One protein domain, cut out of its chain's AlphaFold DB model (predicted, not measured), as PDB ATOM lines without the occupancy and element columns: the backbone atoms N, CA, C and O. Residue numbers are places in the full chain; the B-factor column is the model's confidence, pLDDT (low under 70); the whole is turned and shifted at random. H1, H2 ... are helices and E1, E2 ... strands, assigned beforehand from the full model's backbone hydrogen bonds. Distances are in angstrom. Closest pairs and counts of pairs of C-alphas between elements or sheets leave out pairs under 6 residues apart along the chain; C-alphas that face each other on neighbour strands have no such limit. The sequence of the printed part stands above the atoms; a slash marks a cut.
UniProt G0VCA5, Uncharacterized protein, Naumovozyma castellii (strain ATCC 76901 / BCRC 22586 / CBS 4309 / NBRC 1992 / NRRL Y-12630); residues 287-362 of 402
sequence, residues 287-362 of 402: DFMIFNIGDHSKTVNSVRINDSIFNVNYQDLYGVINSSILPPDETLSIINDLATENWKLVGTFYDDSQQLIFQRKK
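AT A GLANCE: This is residues 287 to 362 of the 402 residues of an uncharacterized protein of Naumovozyma castellii (strain ATCC 76901 / BCRC 22586 / CBS 4309 / NBRC 1992 / NRRL Y-12630) (UniProt G0VCA5). A strongly twisted, four-stranded antiparallel sheet has two helices, H1 and H2, packed over one face on its E3 and E4 side, leaving edge strand E2 uncovered. After E2 a long loop, residues 303 to 316, swings across to the other edge, where residues 312 to 313 pair with E3. The printed part has 76 residues with two named helices and four named strands, E1 E2 H1 H2 E3 E4 along the chain; sheet order is E2 E1 E4 E3, and the class is mixed, in two layers, helices on one face of a sheet. It is compact, with a radius of gyration of the C-alphas of 11.5 A and spans of 34 by 26 by 22 A.

HOW THE PARTS SIT: Inner strand E4, residues 352 to 361, bends by 56 degrees at residue 355. E1, residues 287 to 292, is antiparallel to E4; N 289 and O 358, 2.8 A apart, are within hydrogen-bond range. E2, residues 298 to 302, forms a hairpin with E1, with N 290 to O 299 at 2.9 A. E3, residues 344 to 349, forms a hairpin with E4, with N 346 to O 357 at 2.8 A. H1, residues 317 to 323, is on the sheet at a height of 8.9 A; its closest C-alphas to E3 are Val 320 and Gly 347, 6.5 A. H2, residues 328 to 340, is on the same face at 8.6 A. H1 and H2, a helical hairpin, touch through residues 328 to 332 of H2 alone, the closest C-alphas being Ile 321 and Pro 328, 5.5 A; their tilt is steep, 42 degrees, opposite ways. In both, every O i to N i+4 pair is within hydrogen-bond range.

IN THESE COORDINATES: E1 begins at C-alpha 287 (79.913, 48.397, 39.405) and is 16.5 A long; E3 is 15.3 A. H2, 18.4 A, begins at C-alpha 328 (105.341, 54.183, 39.765). E4, 24.5 A, ends at C-alpha 361 (79.826, 47.461, 45.539).

THE WHOLE: The C-alphas farthest apart, Arg 304 and Pro 327, are 34.1 A apart. The printed part has no cut; the link E2 to H1 is long, 14 residues. Residues 301 to 312, 350 to 351 and 362 are under pLDDT 70.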
ATOM      1  N   ASP A 287      79.539  47.515  40.498       75.31
ATOM      2  CA  ASP A 287      79.913  48.397  39.405       75.31
ATOM      3  C   ASP A 287      81.372  48.115  39.050       75.31
ATOM      4  O   ASP A 287      82.216  47.938  39.936       75.31
ATOM      5  N   PHE A 288      81.660  48.051  37.753       79.88
ATOM      6  CA  PHE A 288      83.019  47.949  37.235       79.88
ATOM      7  C   PHE A 288      83.381  49.257  36.545       79.88
ATOM      8  O   PHE A 288      82.584  49.790  35.773       79.88
ATOM      9  N   MET A 289      84.579  49.759  36.808       81.50
ATOM     10  CA  MET A 289      85.128  50.940  36.158       81.50
ATOM     11  C   MET A 289      86.395  50.552  35.408       81.50
ATOM     12  O   MET A 289      87.283  49.930  35.984       81.50
ATOM     13  N   ILE A 290      86.466  50.922  34.134       83.25
ATOM     14  CA  ILE A 290      87.680  50.829  33.325       83.25
ATOM     15  C   ILE A 290      88.247  52.239  33.224       83.25
ATOM     16  O   ILE A 290      87.554  53.159  32.778       83.25
ATOM     17  N   PHE A 291      89.485  52.395  33.670       82.75
ATOM     18  CA  PHE A 291      90.221  53.645  33.655       82.75
ATOM     19  C   PHE A 291      91.411  53.517  32.707       82.75
ATOM     20  O   PHE A 291      92.266  52.659  32.911       82.75
ATOM     21  N   ASN A 292      91.462  54.354  31.675       82.69
ATOM     22  CA  ASN A 292      92.604  54.424  30.771       82.69
ATOM     23  C   ASN A 292      93.617  55.442  31.308       82.69
ATOM     24  O   ASN A 292      93.287  56.615  31.474       82.69
ATOM     25  N   ILE A 293      94.843  54.987  31.556       81.56
ATOM     26  CA  ILE A 293      95.955  55.792  32.061       81.56
ATOM     27  C   ILE A 293      96.410  56.842  31.037       81.56
ATOM     28  O   ILE A 293      96.743  57.952  31.434       81.56
ATOM     29  N   GLY A 294      96.412  56.516  29.740       75.81
ATOM     30  CA  GLY A 294      96.928  57.406  28.692       75.81
ATOM     31  C   GLY A 294      96.062  58.646  28.468       75.81
ATOM     32  O   GLY A 294      96.581  59.751  28.354       75.81
ATOM     33  N   ASP A 295      94.741  58.462  28.472       79.06
ATOM     34  CA  ASP A 295      93.778  59.528  28.154       79.06
ATOM     35  C   ASP A 295      92.991  60.020  29.382       79.06
ATOM     36  O   ASP A 295      92.067  60.825  29.250       79.06
ATOM     37  N   HIS A 296      93.283  59.481  30.572       76.81
ATOM     38  CA  HIS A 296      92.513  59.677  31.811       76.81
ATOM     39  C   HIS A 296      90.996  59.457  31.654       76.81
ATOM     40  O   HIS A 296      90.175  60.024  32.386       76.81
ATOM     41  N   SER A 297      90.595  58.625  30.690       78.94
ATOM     42  CA  SER A 297      89.188  58.357  30.417       78.94
ATOM     43  C   SER A 297      88.646  57.291  31.366       78.94
ATOM     44  O   SER A 297      89.289  56.275  31.638       78.94
ATOM     45  N   LYS A 298      87.435  57.526  31.882       80.38
ATOM     46  CA  LYS A 298      86.737  56.610  32.789       80.38
ATOM     47  C   LYS A 298      85.445  56.115  32.163       80.38
ATOM     48  O   LYS A 298      84.608  56.907  31.734       80.38
ATOM     49  N   THR A 299      85.254  54.803  32.154       76.44
ATOM     50  CA  THR A 299      83.990  54.182  31.749       76.44
ATOM     51  C   THR A 299      83.468  53.325  32.892       76.44
ATOM     52  O   THR A 299      84.162  52.442  33.388       76.44
ATOM     53  N   VAL A 300      82.250  53.617  33.353       73.31
ATOM     54  CA  VAL A 300      81.613  52.904  34.466       73.31
ATOM     55  C   VAL A 300      80.465  52.073  33.921       73.31
ATOM     56  O   VAL A 300      79.495  52.605  33.388       73.31
ATOM     57  N   ASN A 301      80.566  50.761  34.087       67.81
ATOM     58  CA  ASN A 301      79.560  49.802  33.670       67.81
ATOM     59  C   ASN A 301      78.879  49.214  34.909       67.81
ATOM     60  O   ASN A 301      79.430  48.355  35.603       67.81
ATOM     61  N   SER A 302      77.649  49.663  35.172       55.28
ATOM     62  CA  SER A 302      76.793  49.107  36.221       55.28
ATOM     63  C   SER A 302      76.064  47.885  35.681       55.28
ATOM     64  O   SER A 302      74.944  47.970  35.167       55.28
ATOM     65  N   VAL A 303      76.706  46.730  35.717       54.72
ATOM     66  CA  VAL A 303      76.110  45.534  35.137       54.72
ATOM     67  C   VAL A 303      76.212  44.399  36.148       54.72
ATOM     68  O   VAL A 303      77.210  44.243  36.844       54.72
ATOM     69  N   ARG A 304      75.155  43.581  36.236       50.34
ATOM     70  CA  ARG A 304      75.163  42.302  36.966       50.34
ATOM     71  C   ARG A 304      76.028  41.300  36.191       50.34
ATOM     72  O   ARG A 304      75.515  40.348  35.613       50.34
ATOM     73  N   ILE A 305      77.315  41.600  36.072       47.69
ATOM     74  CA  ILE A 305      78.275  40.855  35.262       47.69
ATOM     75  C   ILE A 305      78.893  39.802  36.153       47.69
ATOM     76  O   ILE A 305      79.497  40.108  37.177       47.69
ATOM     77  N   ASN A 306      78.721  38.550  35.745       48.00
ATOM     78  CA  ASN A 306      79.591  37.475  36.191       48.00
ATOM     79  C   ASN A 306      81.003  37.790  35.694       48.00
ATOM     80  O   ASN A 306      81.130  38.251  34.564       48.00
ATOM     81  N   ASP A 307      82.028  37.504  36.501       49.75
ATOM     82  CA  ASP A 307      83.462  37.801  36.300       49.75
ATOM     83  C   ASP A 307      84.076  37.331  34.942       49.75
ATOM     84  O   ASP A 307      85.284  37.395  34.750       49.75
ATOM     85  N   SER A 308      83.267  36.846  33.991       46.44
ATOM     86  CA  SER A 308      83.623  36.249  32.703       46.44
ATOM     87  C   SER A 308      83.515  37.169  31.475       46.44
ATOM     88  O   SER A 308      83.723  36.678  30.370       46.44
ATOM     89  N   ILE A 309      83.110  38.442  31.600       50.81
ATOM     90  CA  ILE A 309      82.965  39.342  30.425       50.81
ATOM     91  C   ILE A 309      84.252  40.121  30.127       50.81
ATOM     92  O   ILE A 309      84.501  40.477  28.979       50.81
ATOM     93  N   PHE A 310      85.099  40.340  31.130       58.38
ATOM     94  CA  PHE A 310      86.379  41.013  30.950       58.38
ATOM     95  C   PHE A 310      87.504  39.978  30.999       58.38
ATOM     96  O   PHE A 310      87.569  39.175  31.930       58.38
ATOM     97  N   ASN A 311      88.395  39.998  30.005       62.16
ATOM     98  CA  ASN A 311      89.651  39.256  30.064       62.16
ATOM     99  C   ASN A 311      90.602  40.006  31.016       62.16
ATOM    100  O   ASN A 311      91.502  40.724  30.579       62.16
ATOM    101  N   VAL A 312      90.318  39.919  32.319       64.25
ATOM    102  CA  VAL A 312      91.064  40.617  33.372       64.25
ATOM    103  C   VAL A 312      92.299  39.818  33.736       64.25
ATOM    104  O   VAL A 312      92.197  38.676  34.190       64.25
ATOM    105  N   ASN A 313      93.457  40.449  33.611       71.50
ATOM    106  CA  ASN A 313      94.668  39.982  34.247       71.50
ATOM    107  C   ASN A 313      94.651  40.441  35.708       71.50
ATOM    108  O   ASN A 313      94.883  41.611  36.015       71.50
ATOM    109  N   TYR A 314      94.312  39.522  36.609       74.25
ATOM    110  CA  TYR A 314      94.295  39.793  38.043       74.25
ATOM    111  C   TYR A 314      95.728  39.972  38.533       74.25
ATOM    112  O   TYR A 314      96.471  39.003  38.684       74.25
ATOM    113  N   GLN A 315      96.103  41.222  38.778       73.00
ATOM    114  CA  GLN A 315      97.424  41.594  39.257       73.00
ATOM    115  C   GLN A 315      97.303  42.330  40.586       73.00
ATOM    116  O   GLN A 315      96.380  43.118  40.798       73.00
ATOM    117  N   ASP A 316      98.266  42.091  41.473       74.62
ATOM    118  CA  ASP A 316      98.429  42.894  42.680       74.62
ATOM    119  C   ASP A 316      98.880  44.320  42.322       74.62
ATOM    120  O   ASP A 316      99.398  44.559  41.231       74.62
ATOM    121  N   LEU A 317      98.743  45.261  43.264       78.19
ATOM    122  CA  LEU A 317      99.140  46.669  43.100       78.19
ATOM    123  C   LEU A 317     100.545  46.817  42.491       78.19
ATOM    124  O   LEU A 317     100.737  47.583  41.555       78.19
ATOM    125  N   TYR A 318     101.509  46.039  42.985       78.12
ATOM    126  CA  TYR A 318     102.881  46.051  42.477       78.12
ATOM    127  C   TYR A 318     102.995  45.513  41.047       78.12
ATOM    128  O   TYR A 318     103.822  45.992  40.283       78.12
ATOM    129  N   GLY A 319     102.161  44.539  40.671       75.88
ATOM    130  CA  GLY A 319     102.088  44.046  39.295       75.88
ATOM    131  C   GLY A 319     101.573  45.128  38.351       75.88
ATOM    132  O   GLY A 319     102.211  45.410  37.341       75.88
ATOM    133  N   VAL A 320     100.497  45.809  38.755       78.56
ATOM    134  CA  VAL A 320      99.912  46.918  37.994       78.56
ATOM    135  C   VAL A 320     100.917  48.058  37.826       78.56
ATOM    136  O   VAL A 320     101.163  48.479  36.701       78.56
ATOM    137  N   ILE A 321     101.561  48.487  38.915       78.19
ATOM    138  CA  ILE A 321     102.592  49.534  38.906       78.19
ATOM    139  C   ILE A 321     103.759  49.168  37.980       78.19
ATOM    140  O   ILE A 321     104.171  49.987  37.168       78.19
ATOM    141  N   ASN A 322     104.265  47.934  38.058       79.19
ATOM    142  CA  ASN A 322     105.403  47.498  37.242       79.19
ATOM    143  C   ASN A 322     105.053  47.302  35.759       79.19
ATOM    144  O   ASN A 322     105.947  47.290  34.917       79.19
ATOM    145  N   SER A 323     103.773  47.097  35.441       75.44
ATOM    146  CA  SER A 323     103.277  46.940  34.067       75.44
ATOM    147  C   SER A 323     102.811  48.255  33.427       75.44
ATOM    148  O   SER A 323     102.531  48.290  32.224       75.44
ATOM    149  N   SER A 324     102.710  49.315  34.233       75.44
ATOM    150  CA  SER A 324     102.295  50.645  33.803       75.44
ATOM    151  C   SER A 324     103.376  51.305  32.951       75.44
ATOM    152  O   SER A 324     104.571  51.083  33.132       75.44
ATOM    153  N   ILE A 325     102.935  52.141  32.016       77.25
ATOM    154  CA  ILE A 325     103.819  52.978  31.195       77.25
ATOM    155  C   ILE A 325     104.209  54.260  31.948       77.25
ATOM    156  O   ILE A 325     105.235  54.864  31.636       77.25
ATOM    157  N   LEU A 326     103.419  54.663  32.949       79.19
ATOM    158  CA  LEU A 326     103.718  55.816  33.792       79.19
ATOM    159  C   LEU A 326     104.703  55.463  34.915       79.19
ATOM    160  O   LEU A 326     104.768  54.305  35.341       79.19
ATOM    161  N   PRO A 327     105.419  56.467  35.460       84.06
ATOM    162  CA  PRO A 327     106.197  56.311  36.675       84.06
ATOM    163  C   PRO A 327     105.374  55.658  37.799       84.06
ATOM    164  O   PRO A 327     104.170  55.925  37.930       84.06
ATOM    165  N   PRO A 328     106.010  54.831  38.646       83.19
ATOM    166  CA  PRO A 328     105.341  54.183  39.765       83.19
ATOM    167  C   PRO A 328     104.570  55.149  40.658       83.19
ATOM    168  O   PRO A 328     103.426  54.867  40.999       83.19
ATOM    169  N   ASP A 329     105.161  56.303  40.967       82.06
ATOM    170  CA  ASP A 329     104.570  57.310  41.851       82.06
ATOM    171  C   ASP A 329     103.283  57.915  41.268       82.06
ATOM    172  O   ASP A 329     102.293  58.069  41.982       82.06
ATOM    173  N   GLU A 330     103.256  58.178  39.956       81.00
ATOM    174  CA  GLU A 330     102.084  58.715  39.245       81.00
ATOM    175  C   GLU A 330     100.976  57.667  39.091       81.00
ATOM    176  O   GLU A 330      99.789  57.949  39.247       81.00
ATOM    177  N   THR A 331     101.346  56.412  38.833       81.31
ATOM    178  CA  THR A 331     100.366  55.317  38.776       81.31
ATOM    179  C   THR A 331      99.726  55.100  40.152       81.31
ATOM    180  O   THR A 331      98.521  54.866  40.264       81.31
ATOM    181  N   LEU A 332     100.523  55.207  41.216       84.62
ATOM    182  CA  LEU A 332     100.079  55.029  42.594       84.62
ATOM    183  C   LEU A 332      99.192  56.196  43.052       84.62
ATOM    184  O   LEU A 332      98.192  55.947  43.725       84.62
ATOM    185  N   SER A 333      99.478  57.437  42.637       84.12
ATOM    186  CA  SER A 333      98.597  58.578  42.921       84.12
ATOM    187  C   SER A 333      97.219  58.395  42.284       84.12
ATOM    188  O   SER A 333      96.217  58.492  42.984       84.12
ATOM    189  N   ILE A 334      97.158  57.993  41.009       82.75
ATOM    190  CA  ILE A 334      95.893  57.715  40.306       82.75
ATOM    191  C   ILE A 334      95.092  56.613  41.016       82.75
ATOM    192  O   ILE A 334      93.880  56.730  41.207       82.75
ATOM    193  N   ILE A 335      95.756  55.528  41.420       84.62
ATOM    194  CA  ILE A 335      95.096  54.421  42.124       84.62
ATOM    195  C   ILE A 335      94.580  54.874  43.493       84.62
ATOM    196  O   ILE A 335      93.468  54.500  43.866       84.62
ATOM    197  N   ASN A 336      95.358  55.670  44.231       84.56
ATOM    198  CA  ASN A 336      94.952  56.198  45.530       84.56
ATOM    199  C   ASN A 336      93.750  57.131  45.407       84.56
ATOM    200  O   ASN A 336      92.795  56.968  46.164       84.56
ATOM    201  N   ASP A 337      93.758  58.038  44.433       84.88
ATOM    202  CA  ASP A 337      92.652  58.963  44.186       84.88
ATOM    203  C   ASP A 337      91.352  58.189  43.936       84.88
ATOM    204  O   ASP A 337      90.342  58.418  44.603       84.88
ATOM    205  N   LEU A 338      91.390  57.166  43.081       83.12
ATOM    206  CA  LEU A 338      90.222  56.317  42.823       83.12
ATOM    207  C   LEU A 338      89.848  55.442  44.033       83.12
ATOM    208  O   LEU A 338      88.664  55.192  44.276       83.12
ATOM    209  N   ALA A 339      90.820  55.013  44.840       81.00
ATOM    210  CA  ALA A 339      90.559  54.261  46.065       81.00
ATOM    211  C   ALA A 339      89.806  55.092  47.117       81.00
ATOM    212  O   ALA A 339      88.954  54.538  47.821       81.00
ATOM    213  N   THR A 340      90.047  56.408  47.193       79.00
ATOM    214  CA  THR A 340      89.276  57.305  48.077       79.00
ATOM    215  C   THR A 340      87.789  57.372  47.711       79.00
ATOM    216  O   THR A 340      86.945  57.552  48.586       79.00
ATOM    217  N   GLU A 341      87.438  57.106  46.450       78.44
ATOM    218  CA  GLU A 341      86.061  57.050  45.941       78.44
ATOM    219  C   GLU A 341      85.388  55.662  46.113       78.44
ATOM    220  O   GLU A 341      84.371  55.350  45.476       78.44
ATOM    221  N   ASN A 342      85.935  54.814  46.994       80.06
ATOM    222  CA  ASN A 342      85.512  53.431  47.255       80.06
ATOM    223  C   ASN A 342      85.690  52.465  46.068       80.06
ATOM    224  O   ASN A 342      85.058  51.401  46.033       80.06
ATOM    225  N   TRP A 343      86.546  52.791  45.099       84.00
ATOM    226  CA  TRP A 343      86.888  51.873  44.016       84.00
ATOM    227  C   TRP A 343      88.043  50.958  44.415       84.00
ATOM    228  O   TRP A 343      89.117  51.399  44.806       84.00
ATOM    229  N   LYS A 344      87.843  49.646  44.290       83.19
ATOM    230  CA  LYS A 344      88.883  48.652  44.552       83.19
ATOM    231  C   LYS A 344      89.551  48.229  43.250       83.19
ATOM    232  O   LYS A 344      88.870  47.709  42.371       83.19
ATOM    233  N   LEU A 345      90.869  48.378  43.156       81.81
ATOM    234  CA  LEU A 345      91.654  47.866  42.031       81.81
ATOM    235  C   LEU A 345      91.523  46.335  41.922       81.81
ATOM    236  O   LEU A 345      91.613  45.619  42.923       81.81
ATOM    237  N   VAL A 346      91.289  45.850  40.703       80.38
ATOM    238  CA  VAL A 346      91.146  44.425  40.366       80.38
ATOM    239  C   VAL A 346      92.323  43.930  39.522       80.38
ATOM    240  O   VAL A 346      92.741  42.786  39.688       80.38
ATOM    241  N   GLY A 347      92.850  44.775  38.633       79.56
ATOM    242  CA  GLY A 347      93.960  44.433  37.743       79.56
ATOM    243  C   GLY A 347      93.932  45.243  36.448       79.56
ATOM    244  O   GLY A 347      93.322  46.313  36.403       79.56
ATOM    245  N   THR A 348      94.558  44.713  35.401       79.56
ATOM    246  CA  THR A 348      94.585  45.287  34.042       79.56
ATOM    247  C   THR A 348      93.877  44.368  33.045       79.56
ATOM    248  O   THR A 348      93.507  43.239  33.379       79.56
ATOM    249  N   PHE A 349      93.685  44.809  31.802       74.94
ATOM    250  CA  PHE A 349      93.346  43.878  30.724       74.94
ATOM    251  C   PHE A 349      94.570  43.043  30.326       74.94
ATOM    252  O   PHE A 349      95.703  43.514  30.378       74.94
ATOM    253  N   TYR A 350      94.352  41.786  29.921       67.75
ATOM    254  CA  TYR A 350      95.445  40.911  29.463       67.75
ATOM    255  C   TYR A 350      96.220  41.479  28.269       67.75
ATOM    256  O   TYR A 350      97.430  41.282  28.198       67.75
ATOM    257  N   ASP A 351      95.529  42.179  27.371       69.00
ATOM    258  CA  ASP A 351      96.099  42.689  26.120       69.00
ATOM    259  C   ASP A 351      96.444  44.190  26.187       69.00
ATOM    260  O   ASP A 351      96.978  44.734  25.224       69.00
ATOM    261  N   ASP A 352      96.143  44.862  27.306       70.38
ATOM    262  CA  ASP A 352      96.352  46.303  27.469       70.38
ATOM    263  C   ASP A 352      96.633  46.680  28.938       70.38
ATOM    264  O   ASP A 352      95.741  46.656  29.793       70.38
ATOM    265  N   SER A 353      97.888  47.042  29.232       70.94
ATOM    266  CA  SER A 353      98.311  47.501  30.562       70.94
ATOM    267  C   SER A 353      97.993  48.973  30.838       70.94
ATOM    268  O   SER A 353      98.128  49.411  31.979       70.94
ATOM    269  N   GLN A 354      97.520  49.734  29.843       78.12
ATOM    270  CA  GLN A 354      97.061  51.114  30.036       78.12
ATOM    271  C   GLN A 354      95.659  51.177  30.640       78.12
ATOM    272  O   GLN A 354      95.255  52.223  31.144       78.12
ATOM    273  N   GLN A 355      94.905  50.079  30.605       80.00
ATOM    274  CA  GLN A 355      93.541  50.029  31.111       80.00
ATOM    275  C   GLN A 355      93.481  49.332  32.468       80.00
ATOM    276  O   GLN A 355      93.577  48.108  32.578       80.00
ATOM    277  N   LEU A 356      93.273  50.132  33.509       82.75
ATOM    278  CA  LEU A 356      93.057  49.685  34.877       82.75
ATOM    279  C   LEU A 356      91.590  49.337  35.103       82.75
ATOM    280  O   LEU A 356      90.687  50.066  34.692       82.75
ATOM    281  N   ILE A 357      91.347  48.246  35.818       82.50
ATOM    282  CA  ILE A 357      90.005  47.777  36.144       82.50
ATOM    283  C   ILE A 357      89.784  47.915  37.642       82.50
ATOM    284  O   ILE A 357      90.507  47.343  38.460       82.50
ATOM    285  N   PHE A 358      88.727  48.632  37.995       82.81
ATOM    286  CA  PHE A 358      88.282  48.843  39.358       82.81
ATOM    287  C   PHE A 358      86.879  48.276  39.578       82.81
ATOM    288  O   PHE A 358      86.060  48.185  38.664       82.81
ATOM    289  N   GLN A 359      86.583  47.909  40.820       84.50
ATOM    290  CA  GLN A 359      85.306  47.356  41.247       84.50
ATOM    291  C   GLN A 359      84.802  48.073  42.494       84.50
ATOM    292  O   GLN A 359      85.533  48.232  43.470       84.50
ATOM    293  N   ARG A 360      83.513  48.410  42.504       85.25
ATOM    294  CA  ARG A 360      82.812  48.938  43.677       85.25
ATOM    295  C   ARG A 360      81.536  48.146  43.926       85.25
ATOM    296  O   ARG A 360      80.920  47.617  43.001       85.25
ATOM    297  N   LYS A 361      81.138  48.019  45.191       76.12
ATOM    298  CA  LYS A 361      79.826  47.461  45.539       76.12
ATOM    299  C   LYS A 361      78.760  48.506  45.234       76.12
ATOM    300  O   LYS A 361      78.911  49.647  45.653       76.12
ATOM    301  N   LYS A 362      77.706  48.130  44.512       67.44
ATOM    302  CA  LYS A 362      76.599  49.044  44.249       67.44
ATOM    303  C   LYS A 362      75.722  49.128  45.493       67.44
ATOM    304  O   LYS A 362      75.200  48.102  45.942       67.44
TER     305      LYS A 362